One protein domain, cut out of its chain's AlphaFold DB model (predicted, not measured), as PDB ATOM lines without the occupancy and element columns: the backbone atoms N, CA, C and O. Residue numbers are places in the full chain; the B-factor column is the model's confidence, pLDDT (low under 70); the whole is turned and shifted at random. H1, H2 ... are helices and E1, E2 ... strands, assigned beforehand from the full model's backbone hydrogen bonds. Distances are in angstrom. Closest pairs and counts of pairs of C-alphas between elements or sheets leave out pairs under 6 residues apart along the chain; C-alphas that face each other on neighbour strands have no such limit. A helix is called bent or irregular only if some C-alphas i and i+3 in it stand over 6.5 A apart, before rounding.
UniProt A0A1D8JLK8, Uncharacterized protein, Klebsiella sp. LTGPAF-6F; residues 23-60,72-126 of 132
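What this domain is: This is residues 23 to 60 and 72 to 126 of the 132 residues of an uncharacterized protein of Klebsiella sp. LTGPAF-6F (UniProt A0A1D8JLK8). The chain is wound in a small stack of bent turns at one end, where E1 runs on through a tight link to E2 and E5 likewise to E6, so stacked that E1 is side by side and parallel with E5, E2 with E6 and E6 with E7, while residues 115 to 116 pair in parallel with residues 95 to 96 of E5. From this head a narrow strand pair, E3 and E4, leads to the helix H1, which sticks out at the far end. The printed part has 93 residues, with seven named strands and one named helix in the order E1 E2 E3 H1 E4 E5 E6 E7; the parallel sheets run E2 E6 E7 and E1 E5, while E3 and E4 are antiparallel. The class is mixed, with under half of the residues in named elements. The whole is loose, radius of gyration of the C-alphas 15.8 A, and spans 51 by 27 by 22 A.

How they stand to each other: E1, residues 37 to 45, is parallel to E5, residues 93 to 102, at 17 degrees, with N 41 and O 96 2.9 A apart. E1 bends by 60 degrees at residue 42 and E5 by 100 degrees at residue 99. E2, residues 48 to 50, is parallel to E6, residues 105 to 107, at 3 degrees, with N 49 and O 105 2.8 A apart. E7, residues 123 to 125, is parallel to E6 at 2 degrees, with N 106 and O 123 2.9 A apart. E3, residues 56 to 59, is antiparallel to E4, residues 87 to 89, at 137 degrees, with N 58 and O 88 2.8 A apart. H1, residues 72 to 82, stands free, and each of its O i to N i+4 pairs is within hydrogen-bond range.

Where its parts are: E1 begins at C-alpha 37 (51.638, 31.589, -20.272) and is 19.4 A long; E5 is 18.3 A, H1 15.0 A and E3 10.6 A. E7 ends at C-alpha 125 (37.735, 43.002, -23.668).

The domain as a whole: Residues 61 to 71 are cut out, and C-alphas 60 and 72 are 21.7 A apart. The link E6 to E7 is long. Residues 23 to 33, 58 to 60, 72 to 73 and 83 to 87 have pLDDT under 70.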
ATOM      1  N   SER A  23      47.928  21.226 -21.716       42.50
ATOM      2  CA  SER A  23      47.938  20.469 -20.463       42.50
ATOM      3  C   SER A  23      49.367  20.377 -19.919       42.50
ATOM      4  O   SER A  23      50.262  19.846 -20.571       42.50
ATOM      5  N   HIS A  24      49.606  20.923 -18.725       49.41
ATOM      6  CA  HIS A  24      50.918  20.875 -18.070       49.41
ATOM      7  C   HIS A  24      50.787  20.359 -16.642       49.41
ATOM      8  O   HIS A  24      49.937  20.803 -15.878       49.41
ATOM      9  N   LEU A  25      51.682  19.451 -16.264       44.62
ATOM     10  CA  LEU A  25      51.856  18.980 -14.892       44.62
ATOM     11  C   LEU A  25      52.732  19.989 -14.111       44.62
ATOM     12  O   LEU A  25      53.868  20.234 -14.527       44.62
ATOM     13  N   PRO A  26      52.277  20.555 -12.971       52.16
ATOM     14  CA  PRO A  26      52.949  21.648 -12.272       52.16
ATOM     15  C   PRO A  26      54.365  21.301 -11.813       52.16
ATOM     16  O   PRO A  26      55.233  22.167 -11.778       52.16
ATOM     17  N   GLN A  27      54.624  20.026 -11.517       50.28
ATOM     18  CA  GLN A  27      55.943  19.520 -11.125       50.28
ATOM     19  C   GLN A  27      56.998  19.566 -12.246       50.28
ATOM     20  O   GLN A  27      58.193  19.511 -11.957       50.28
ATOM     21  N   TYR A  28      56.575  19.686 -13.510       60.78
ATOM     22  CA  TYR A  28      57.461  19.799 -14.673       60.78
ATOM     23  C   TYR A  28      57.506  21.212 -15.265       60.78
ATOM     24  O   TYR A  28      58.247  21.442 -16.222       60.78
ATOM     25  N   LEU A  29      56.765  22.168 -14.690       58.81
ATOM     26  CA  LEU A  29      56.872  23.571 -15.072       58.81
ATOM     27  C   LEU A  29      58.258  24.101 -14.692       58.81
ATOM     28  O   LEU A  29      58.718  23.969 -13.554       58.81
ATOM     29  N   LYS A  30      58.931  24.699 -15.673       59.31
ATOM     30  CA  LYS A  30      60.226  25.353 -15.502       59.31
ATOM     31  C   LYS A  30      60.075  26.822 -15.907       59.31
ATOM     32  O   LYS A  30      59.657  27.063 -17.037       59.31
ATOM     33  N   PRO A  31      60.438  27.793 -15.046       67.44
ATOM     34  CA  PRO A  31      60.897  27.656 -13.658       67.44
ATOM     35  C   PRO A  31      59.786  27.170 -12.713       67.44
ATOM     36  O   PRO A  31      58.605  27.403 -12.966       67.44
ATOM     37  N   GLN A  32      60.159  26.519 -11.607       59.38
ATOM     38  CA  GLN A  32      59.176  26.065 -10.619       59.38
ATOM     39  C   GLN A  32      58.437  27.253  -9.986       59.38
ATOM     40  O   GLN A  32      59.050  28.261  -9.641       59.38
ATOM     41  N   GLY A  33      57.118  27.116  -9.825       64.00
ATOM     42  CA  GLY A  33      56.262  28.130  -9.198       64.00
ATOM     43  C   GLY A  33      55.787  29.253 -10.126       64.00
ATOM     44  O   GLY A  33      55.109  30.166  -9.660       64.00
ATOM     45  N   ILE A  34      56.107  29.198 -11.422       74.88
ATOM     46  CA  ILE A  34      55.612  30.165 -12.409       74.88
ATOM     47  C   ILE A  34      54.305  29.669 -13.034       74.88
ATOM     48  O   ILE A  34      54.169  28.490 -13.366       74.88
ATOM     49  N   LYS A  35      53.351  30.590 -13.216       76.56
ATOM     50  CA  LYS A  35      52.131  30.331 -13.984       76.56
ATOM     51  C   LYS A  35      52.490  30.198 -15.465       76.56
ATOM     52  O   LYS A  35      53.120  31.113 -15.999       76.56
ATOM     53  N   PRO A  36      52.109  29.105 -16.142       79.88
ATOM     54  CA  PRO A  36      52.361  28.978 -17.567       79.88
ATOM     55  C   PRO A  36      51.595  30.064 -18.324       79.88
ATOM     56  O   PRO A  36      50.476  30.423 -17.954       79.88
ATOM     57  N   VAL A  37      52.218  30.585 -19.376       83.06
ATOM     58  CA  VAL A  37      51.638  31.589 -20.272       83.06
ATOM     59  C   VAL A  37      51.302  30.891 -21.581       83.06
ATOM     60  O   VAL A  37      52.180  30.246 -22.152       83.06
ATOM     61  N   ILE A  38      50.056  30.993 -22.044       84.88
ATOM     62  CA  ILE A  38      49.620  30.318 -23.277       84.88
ATOM     63  C   ILE A  38      49.965  31.156 -24.505       84.88
ATOM     64  O   ILE A  38      50.649  30.674 -25.402       84.88
ATOM     65  N   ILE A  39      49.538  32.419 -24.535       86.88
ATOM     66  CA  ILE A  39      49.856  33.351 -25.619       86.88
ATOM     67  C   ILE A  39      50.747  34.464 -25.067       86.88
ATOM     68  O   ILE A  39      50.360  35.165 -24.132       86.88
ATOM     69  N   ARG A  40      51.939  34.649 -25.647       89.69
ATOM     70  CA  ARG A  40      52.893  35.687 -25.228       89.69
ATOM     71  C   ARG A  40      53.298  36.577 -26.398       89.69
ATOM     72  O   ARG A  40      53.966  36.122 -27.319       89.69
ATOM     73  N   LEU A  41      52.960  37.859 -26.308       88.19
ATOM     74  CA  LEU A  41      53.334  38.892 -27.270       88.19
ATOM     75  C   LEU A  41      54.575  39.601 -26.753       88.19
ATOM     76  O   LEU A  41      54.492  40.409 -25.827       88.19
ATOM     77  N   VAL A  42      55.726  39.272 -27.333       88.81
ATOM     78  CA  VAL A  42      57.017  39.815 -26.894       88.81
ATOM     79  C   VAL A  42      57.263  41.202 -27.486       88.81
ATOM     80  O   VAL A  42      57.673  42.109 -26.771       88.81
ATOM     81  N   SER A  43      56.971  41.385 -28.772       87.31
ATOM     82  CA  SER A  43      57.156  42.643 -29.501       87.31
ATOM     83  C   SER A  43      56.127  42.755 -30.635       87.31
ATOM     84  O   SER A  43      55.254  41.898 -30.772       87.31
ATOM     85  N   GLY A  44      56.169  43.840 -31.410       84.50
ATOM     86  CA  GLY A  44      55.245  44.072 -32.527       84.50
ATOM     87  C   GLY A  44      54.051  44.953 -32.161       84.50
ATOM     88  O   GLY A  44      53.881  45.361 -31.010       84.50
ATOM     89  N   LYS A  45      53.251  45.317 -33.163       87.81
ATOM     90  CA  LYS A  45      52.095  46.197 -32.983       87.81
ATOM     91  C   LYS A  45      50.927  45.735 -33.830       87.81
ATOM     92  O   LYS A  45      51.145  45.163 -34.885       87.81
ATOM     93  N   GLY A  46      49.711  46.040 -33.387       87.19
ATOM     94  CA  GLY A  46      48.507  45.776 -34.174       87.19
ATOM     95  C   GLY A  46      47.992  44.338 -34.111       87.19
ATOM     96  O   GLY A  46      46.985  44.054 -34.745       87.19
ATOM     97  N   ASN A  47      48.602  43.448 -33.321       87.25
ATOM     98  CA  ASN A  47      48.157  42.057 -33.245       87.25
ATOM     99  C   ASN A  47      46.698  41.973 -32.779       87.25
ATOM    100  O   ASN A  47      46.295  42.655 -31.826       87.25
ATOM    101  N   TYR A  48      45.919  41.117 -33.435       88.75
ATOM    102  CA  TYR A  48      44.503  40.929 -33.156       88.75
ATOM    103  C   TYR A  48      44.266  39.525 -32.601       88.75
ATOM    104  O   TYR A  48      44.423  38.528 -33.292       88.75
ATOM    105  N   ILE A  49      43.898  39.443 -31.326       87.19
ATOM    106  CA  ILE A  49      43.713  38.181 -30.609       87.19
ATOM    107  C   ILE A  49      42.283  38.145 -30.114       87.19
ATOM    108  O   ILE A  49      41.936  38.809 -29.137       87.19
ATOM    109  N   ALA A  50      41.440  37.380 -30.791       88.31
ATOM    110  CA  ALA A  50      40.026  37.316 -30.477       88.31
ATOM    111  C   ALA A  50      39.524  35.876 -30.377       88.31
ATOM    112  O   ALA A  50      40.018  34.989 -31.067       88.31
ATOM    113  N   ASN A  51      38.500  35.665 -29.547       83.38
ATOM    114  CA  ASN A  51      37.694  34.441 -29.515       83.38
ATOM    115  C   ASN A  51      38.492  33.153 -29.219       83.38
ATOM    116  O   ASN A  51      38.115  32.068 -29.667       83.38
ATOM    117  N   ASN A  52      39.573  33.249 -28.442       78.81
ATOM    118  CA  ASN A  52      40.325  32.077 -28.011       78.81
ATOM    119  C   ASN A  52      39.674  31.411 -26.794       78.81
ATOM    120  O   ASN A  52      39.488  32.038 -25.752       78.81
ATOM    121  N   HIS A  53      39.395  30.109 -26.896       79.94
ATOM    122  CA  HIS A  53      38.969  29.298 -25.758       79.94
ATOM    123  C   HIS A  53      40.180  28.610 -25.128       79.94
ATOM    124  O   HIS A  53      40.754  27.681 -25.693       79.94
ATOM    125  N   ILE A  54      40.570  29.093 -23.951       79.25
ATOM    126  CA  ILE A  54      41.735  28.603 -23.224       79.25
ATOM    127  C   ILE A  54      41.283  27.696 -22.083       79.25
ATOM    128  O   ILE A  54      40.622  28.139 -21.146       79.25
ATOM    129  N   VAL A  55      41.690  26.429 -22.158       77.38
ATOM    130  CA  VAL A  55      41.482  25.427 -21.109       77.38
ATOM    131  C   VAL A  55      42.851  24.979 -20.610       77.38
ATOM    132  O   VAL A  55      43.589  24.292 -21.317       77.38
ATOM    133  N   ALA A  56      43.204  25.400 -19.397       73.75
ATOM    134  CA  ALA A  56      44.439  25.000 -18.739       73.75
ATOM    135  C   ALA A  56      44.125  23.946 -17.677       73.75
ATOM    136  O   ALA A  56      43.410  24.207 -16.710       73.75
ATOM    137  N   THR A  57      44.672  22.746 -17.853       72.25
ATOM    138  CA  THR A  57      44.446  21.622 -16.938       72.25
ATOM    139  C   THR A  57      45.739  20.904 -16.595       72.25
ATOM    140  O   THR A  57      46.632  20.771 -17.431       72.25
ATOM    141  N   THR A  58      45.803  20.374 -15.381       67.00
ATOM    142  CA  THR A  58      46.854  19.476 -14.908       67.00
ATOM    143  C   THR A  58      46.268  18.145 -14.464       67.00
ATOM    144  O   THR A  58      45.165  18.091 -13.928       67.00
ATOM    145  N   GLU A  59      47.033  17.067 -14.587       66.62
ATOM    146  CA  GLU A  59      46.689  15.812 -13.927       66.62
ATOM    147  C   GLU A  59      46.946  15.889 -12.414       66.62
ATOM    148  O   GLU A  59      47.890  16.534 -11.952       66.62
ATOM    149  N   THR A  60      46.086  15.230 -11.637       56.00
ATOM    150  CA  THR A  60      46.103  15.287 -10.164       56.00
ATOM    151  C   THR A  60      47.093  14.297  -9.527       56.00
ATOM    152  O   THR A  60      47.337  14.370  -8.324       56.00
ATOM    153  N   ALA A  72      52.736  -0.774 -25.483       61.56
ATOM    154  CA  ALA A  72      52.235   0.167 -24.491       61.56
ATOM    155  C   ALA A  72      52.384   1.635 -24.923       61.56
ATOM    156  O   ALA A  72      51.717   2.489 -24.349       61.56
ATOM    157  N   CYS A  73      53.218   1.955 -25.921       69.75
ATOM    158  CA  CYS A  73      53.478   3.341 -26.322       69.75
ATOM    159  C   CYS A  73      52.249   3.977 -26.987       69.75
ATOM    160  O   CYS A  73      51.764   5.014 -26.531       69.75
ATOM    161  N   PHE A  74      51.680   3.314 -27.999       74.25
ATOM    162  CA  PHE A  74      50.451   3.776 -28.653       74.25
ATOM    163  C   PHE A  74      49.274   3.791 -27.670       74.25
ATOM    164  O   PHE A  74      48.551   4.781 -27.571       74.25
ATOM    165  N   ALA A  75      49.115   2.720 -26.886       75.19
ATOM    166  CA  ALA A  75      48.047   2.628 -25.898       75.19
ATOM    167  C   ALA A  75      48.153   3.723 -24.823       75.19
ATOM    168  O   ALA A  75      47.137   4.318 -24.462       75.19
ATOM    169  N   ALA A  76      49.360   4.035 -24.342       72.38
ATOM    170  CA  ALA A  76      49.596   5.108 -23.380       72.38
ATOM    171  C   ALA A  76      49.331   6.491 -23.986       72.38
ATOM    172  O   ALA A  76      48.675   7.307 -23.343       72.38
ATOM    173  N   GLN A  77      49.766   6.745 -25.225       75.50
ATOM    174  CA  GLN A  77      49.497   8.001 -25.936       75.50
ATOM    175  C   GLN A  77      47.994   8.230 -26.130       75.50
ATOM    176  O   GLN A  77      47.479   9.294 -25.789       75.50
ATOM    177  N   VAL A  78      47.270   7.218 -26.617       80.06
ATOM    178  CA  VAL A  78      45.813   7.289 -26.801       80.06
ATOM    179  C   VAL A  78      45.106   7.454 -25.458       80.06
ATOM    180  O   VAL A  78      44.210   8.284 -25.330       80.06
ATOM    181  N   SER A  79      45.539   6.722 -24.431       72.94
ATOM    182  CA  SER A  79      44.973   6.850 -23.086       72.94
ATOM    183  C   SER A  79      45.187   8.251 -22.516       72.94
ATOM    184  O   SER A  79      44.255   8.811 -21.945       72.94
ATOM    185  N   ALA A  80      46.364   8.851 -22.702       70.44
ATOM    186  CA  ALA A  80      46.653  10.211 -22.250       70.44
ATOM    187  C   ALA A  80      45.761  11.254 -22.948       70.44
ATOM    188  O   ALA A  80      45.242  12.148 -22.288       70.44
ATOM    189  N   LEU A  81      45.506  11.108 -24.255       74.94
ATOM    190  CA  LEU A  81      44.614  12.009 -24.999       74.94
ATOM    191  C   LEU A  81      43.139  11.880 -24.585       74.94
ATOM    192  O   LEU A  81      42.402  12.861 -24.621       74.94
ATOM    193  N   LEU A  82      42.701  10.677 -24.201       78.06
ATOM    194  CA  LEU A  82      41.313  10.401 -23.818       78.06
ATOM    195  C   LEU A  82      41.029  10.647 -22.326       78.06
ATOM    196  O   LEU A  82      39.867  10.682 -21.914       78.06
ATOM    197  N   THR A  83      42.062  10.803 -21.496       68.44
ATOM    198  CA  THR A  83      41.901  10.956 -20.047       68.44
ATOM    199  C   THR A  83      41.535  12.392 -19.686       68.44
ATOM    200  O   THR A  83      42.390  13.246 -19.490       68.44
ATOM    201  N   THR A  84      40.240  12.654 -19.520       67.25
ATOM    202  CA  THR A  84      39.725  13.948 -19.029       67.25
ATOM    203  C   THR A  84      39.269  13.899 -17.569       67.25
ATOM    204  O   THR A  84      39.249  14.916 -16.882       67.25
ATOM    205  N   ALA A  85      38.975  12.705 -17.044       62.56
ATOM    206  CA  ALA A  85      38.379  12.511 -15.718       62.56
ATOM    207  C   ALA A  85      39.303  12.834 -14.524       62.56
ATOM    208  O   ALA A  85      38.839  12.895 -13.389       62.56
ATOM    209  N   ARG A  86      40.613  12.997 -14.751       63.97
ATOM    210  CA  ARG A  86      41.621  13.264 -13.698       63.97
ATOM    211  C   ARG A  86      42.234  14.661 -13.784       63.97
ATOM    212  O   ARG A  86      43.170  14.974 -13.037       63.97
ATOM    213  N   LEU A  87      41.718  15.470 -14.705       68.31
ATOM    214  CA  LEU A  87      42.181  16.820 -14.957       68.31
ATOM    215  C   LEU A  87      41.602  17.769 -13.908       68.31
ATOM    216  O   LEU A  87      40.401  17.798 -13.656       68.31
ATOM    217  N   LYS A  88      42.485  18.545 -13.294       70.06
ATOM    218  CA  LYS A  88      42.163  19.675 -12.432       70.06
ATOM    219  C   LYS A  88      42.515  20.955 -13.173       70.06
ATOM    220  O   LYS A  88      43.508  20.989 -13.897       70.06
ATOM    221  N   GLU A  89      41.731  22.005 -12.971       71.94
ATOM    222  CA  GLU A  89      42.053  23.331 -13.497       71.94
ATOM    223  C   GLU A  89      43.440  23.787 -13.023       71.94
ATOM    224  O   GLU A  89      43.803  23.654 -11.848       71.94
ATOM    225  N   LEU A  90      44.222  24.298 -13.969       77.81
ATOM    226  CA  LEU A  90      45.543  24.858 -13.744       77.81
ATOM    227  C   LEU A  90      45.461  26.380 -13.866       77.81
ATOM    228  O   LEU A  90      44.954  26.910 -14.850       77.81
ATOM    229  N   ASP A  91      46.003  27.079 -12.873       79.44
ATOM    230  CA  ASP A  91      46.100  28.538 -12.885       79.44
ATOM    231  C   ASP A  91      47.174  28.978 -13.896       79.44
ATOM    232  O   ASP A  91      48.378  28.857 -13.648       79.44
ATOM    233  N   ALA A  92      46.721  29.437 -15.062       80.75
ATOM    234  CA  ALA A  92      47.545  29.834 -16.197       80.75
ATOM    235  C   ALA A  92      47.204  31.256 -16.656       80.75
ATOM    236  O   ALA A  92      46.062  31.711 -16.560       80.75
ATOM    237  N   VAL A  93      48.204  31.945 -17.202       87.50
ATOM    238  CA  VAL A  93      48.025  33.226 -17.886       87.50
ATOM    239  C   VAL A  93      47.606  32.933 -19.324       87.50
ATOM    240  O   VAL A  93      48.345  32.315 -20.088       87.50
ATOM    241  N   ALA A  94      46.410  33.376 -19.691       86.69
ATOM    242  CA  ALA A  94      45.853  33.192 -21.021       86.69
ATOM    243  C   ALA A  94      46.633  33.999 -22.067       86.69
ATOM    244  O   ALA A  94      47.134  33.439 -23.041       86.69
ATOM    245  N   VAL A  95      46.782  35.305 -21.828       87.56
ATOM    246  CA  VAL A  95      47.501  36.218 -22.723       87.56
ATOM    247  C   VAL A  95      48.413  37.125 -21.904       87.56
ATOM    248  O   VAL A  95      47.965  37.778 -20.962       87.56
ATOM    249  N   GLN A  96      49.688  37.191 -22.276       91.56
ATOM    250  CA  GLN A  96      50.660  38.133 -21.735       91.56
ATOM    251  C   GLN A  96      51.164  39.050 -22.850       91.56
ATOM    252  O   GLN A  96      51.753  38.580 -23.822       91.56
ATOM    253  N   VAL A  97      50.982  40.358 -22.681       91.19
ATOM    254  CA  VAL A  97      51.535  41.382 -23.575       91.19
ATOM    255  C   VAL A  97      52.697  42.072 -22.881       91.19
ATOM    256  O   VAL A  97      52.526  42.715 -21.844       91.19
ATOM    257  N   GLU A  98      53.888  41.931 -23.451       91.38
ATOM    258  CA  GLU A  98      55.092  42.589 -22.960       91.38
ATOM    259  C   GLU A  98      55.119  44.069 -23.358       91.38
ATOM    260  O   GLU A  98      54.456  44.509 -24.295       91.38
ATOM    261  N   LYS A  99      55.929  44.863 -22.650       89.06
ATOM    262  CA  LYS A  99      55.979  46.331 -22.813       89.06
ATOM    263  C   LYS A  99      56.386  46.803 -24.210       89.06
ATOM    264  O   LYS A  99      56.058  47.930 -24.583       89.06
ATOM    265  N   GLU A 100      57.143  45.983 -24.933       87.88
ATOM    266  CA  GLU A 100      57.604  46.271 -26.294       87.88
ATOM    267  C   GLU A 100      56.518  46.005 -27.346       87.88
ATOM    268  O   GLU A 100      56.663  46.433 -28.491       87.88
ATOM    269  N   SER A 101      55.415  45.357 -26.954       88.12
ATOM    270  CA  SER A 101      54.246  45.135 -27.793       88.12
ATOM    271  C   SER A 101      53.122  46.116 -27.436       88.12
ATOM    272  O   SER A 101      52.730  46.255 -26.274       88.12
ATOM    273  N   ALA A 102      52.613  46.848 -28.427       89.06
ATOM    274  CA  ALA A 102      51.641  47.922 -28.210       89.06
ATOM    275  C   ALA A 102      50.618  48.013 -29.344       89.06
ATOM    276  O   ALA A 102      50.862  47.551 -30.448       89.06
ATOM    277  N   GLN A 103      49.490  48.683 -29.101       91.88
ATOM    278  CA  GLN A 103      48.389  48.827 -30.062       91.88
ATOM    279  C   GLN A 103      47.778  47.484 -30.485       91.88
ATOM    280  O   GLN A 103      47.231  47.368 -31.576       91.88
ATOM    281  N   ASN A 104      47.860  46.469 -29.626       89.81
ATOM    282  CA  ASN A 104      47.214  45.183 -29.856       89.81
ATOM    283  C   ASN A 104      45.751  45.234 -29.411       89.81
ATOM    284  O   ASN A 104      45.379  46.025 -28.536       89.81
ATOM    285  N   THR A 105      44.936  44.359 -29.984       91.06
ATOM    286  CA  THR A 105      43.524  44.199 -29.639       91.06
ATOM    287  C   THR A 105      43.289  42.784 -29.138       91.06
ATOM    288  O   THR A 105      43.474  41.831 -29.885       91.06
ATOM    289  N   ILE A 106      42.889  42.644 -27.875       90.31
ATOM    290  CA  ILE A 106      42.620  41.351 -27.239       90.31
ATOM    291  C   ILE A 106      41.157  41.292 -26.811       90.31
ATOM    292  O   ILE A 106      40.728  42.077 -25.966       90.31
ATOM    293  N   LEU A 107      40.389  40.365 -27.380       91.19
ATOM    294  CA  LEU A 107      38.951  40.223 -27.159       91.19
ATOM    295  C   LEU A 107      38.604  38.776 -26.807       91.19
ATOM    296  O   LEU A 107      39.063  37.845 -27.460       91.19
ATOM    297  N   ASP A 108      37.778  38.567 -25.788       88.44
ATOM    298  CA  ASP A 108      37.172  37.271 -25.441       88.44
ATOM    299  C   ASP A 108      38.166  36.093 -25.369       88.44
ATOM    300  O   ASP A 108      37.798  34.944 -25.600       88.44
ATOM    301  N   SER A 109      39.427  36.381 -25.044       86.06
ATOM    302  CA  SER A 109      40.541  35.424 -25.037       86.06
ATOM    303  C   SER A 109      41.079  35.180 -23.621       86.06
ATOM    304  O   SER A 109      42.246  34.850 -23.436       86.06
ATOM    305  N   GLY A 110      40.243  35.402 -22.604       86.69
ATOM    306  CA  GLY A 110      40.574  35.261 -21.187       86.69
ATOM    307  C   GLY A 110      39.833  36.266 -20.304       86.69
ATOM    308  O   GLY A 110      39.398  37.325 -20.762       86.69
ATOM    309  N   SER A 111      39.693  35.940 -19.018       89.31
ATOM    310  CA  SER A 111      39.161  36.867 -18.005       89.31
ATOM    311  C   SER A 111      40.178  37.954 -17.618       89.31
ATOM    312  O   SER A 111      41.372  37.829 -17.898       89.31
ATOM    313  N   ASP A 112      39.737  38.996 -16.900       89.06
ATOM    314  CA  ASP A 112      40.623  40.045 -16.369       89.06
ATOM    315  C   ASP A 112      41.781  39.498 -15.511       89.06
ATOM    316  O   ASP A 112      42.849  40.102 -15.476       89.06
ATOM    317  N   ALA A 113      41.589  38.362 -14.831       88.88
ATOM    318  CA  ALA A 113      42.617  37.739 -13.995       88.88
ATOM    319  C   ALA A 113      43.642  36.917 -14.795       88.88
ATOM    320  O   ALA A 113      44.752  36.680 -14.319       88.88
ATOM    321  N   GLN A 114      43.272  36.467 -15.996       87.38
ATOM    322  CA  GLN A 114      44.098  35.604 -16.842       87.38
ATOM    323  C   GLN A 114      44.882  36.389 -17.898       87.38
ATOM    324  O   GLN A 114      45.772  35.820 -18.526       87.38
ATOM    325  N   VAL A 115      44.570  37.669 -18.112       89.88
ATOM    326  CA  VAL A 115      45.216  38.497 -19.135       89.88
ATOM    327  C   VAL A 115      46.087  39.570 -18.490       89.88
ATOM    328  O   VAL A 115      45.606  40.450 -17.779       89.88
ATOM    329  N   VAL A 116      47.386  39.519 -18.781       93.31
ATOM    330  CA  VAL A 116      48.375  40.507 -18.339       93.31
ATOM    331  C   VAL A 116      48.643  41.467 -19.491       93.31
ATOM    332  O   VAL A 116      49.276  41.103 -20.481       93.31
ATOM    333  N   ILE A 117      48.145  42.699 -19.371       92.19
ATOM    334  CA  ILE A 117      48.192  43.697 -20.444       92.19
ATOM    335  C   ILE A 117      48.282  45.125 -19.895       92.19
ATOM    336  O   ILE A 117      47.633  45.469 -18.905       92.19
ATOM    337  N   ASP A 118      49.035  45.987 -20.580       92.81
ATOM    338  CA  ASP A 118      48.947  47.438 -20.398       92.81
ATOM    339  C   ASP A 118      47.740  47.998 -21.176       92.81
ATOM    340  O   ASP A 118      47.793  48.169 -22.399       92.81
ATOM    341  N   ARG A 119      46.650  48.294 -20.455       91.06
ATOM    342  CA  ARG A 119      45.393  48.827 -21.017       91.06
ATOM    343  C   ARG A 119      45.502  50.260 -21.535       91.06
ATOM    344  O   ARG A 119      44.624  50.698 -22.267       91.06
ATOM    345  N   ALA A 120      46.549  51.003 -21.172       92.62
ATOM    346  CA  ALA A 120      46.752  52.348 -21.708       92.62
ATOM    347  C   ALA A 120      47.279  52.312 -23.150       92.62
ATOM    348  O   ALA A 120      47.151  53.290 -23.884       92.62
ATOM    349  N   ARG A 121      47.889  51.191 -23.553       91.25
ATOM    350  CA  ARG A 121      48.541  51.025 -24.858       91.25
ATOM    351  C   ARG A 121      47.869  49.992 -25.752       91.25
ATOM    352  O   ARG A 121      48.253  49.886 -26.911       91.25
ATOM    353  N   ASN A 122      46.905  49.236 -25.237       90.69
ATOM    354  CA  ASN A 122      46.254  48.136 -25.940       90.69
ATOM    355  C   ASN A 122      44.747  48.133 -25.661       90.69
ATOM    356  O   ASN A 122      44.308  48.544 -24.587       90.69
ATOM    357  N   ALA A 123      43.964  47.624 -26.608       93.50
ATOM    358  CA  ALA A 123      42.532  47.427 -26.439       93.50
ATOM    359  C   ALA A 123      42.261  46.044 -25.834       93.50
ATOM    360  O   ALA A 123      42.777  45.039 -26.321       93.50
ATOM    361  N   PHE A 124      41.447  45.989 -24.778       94.12
ATOM    362  CA  PHE A 124      41.122  44.744 -24.086       94.12
ATOM    363  C   PHE A 124      39.626  44.621 -23.790       94.12
ATOM    364  O   PHE A 124      39.028  45.534 -23.216       94.12
ATOM    365  N   ARG A 125      39.051  43.462 -24.121       93.00
ATOM    366  CA  ARG A 125      37.735  43.002 -23.668       93.00
ATOM    367  C   ARG A 125      37.876  41.602 -23.080       93.00
ATOM    368  O   ARG A 125      38.236  40.670 -23.795       93.00
ATOM    369  N   ALA A 126      37.574  41.465 -21.792       91.00
ATOM    370  CA  ALA A 126      37.583  40.177 -21.110       91.00
ATOM    371  C   ALA A 126      36.454  39.262 -21.610       91.00
ATOM    372  O   ALA A 126      35.367  39.740 -21.945       91.00
TER     373      ALA A 126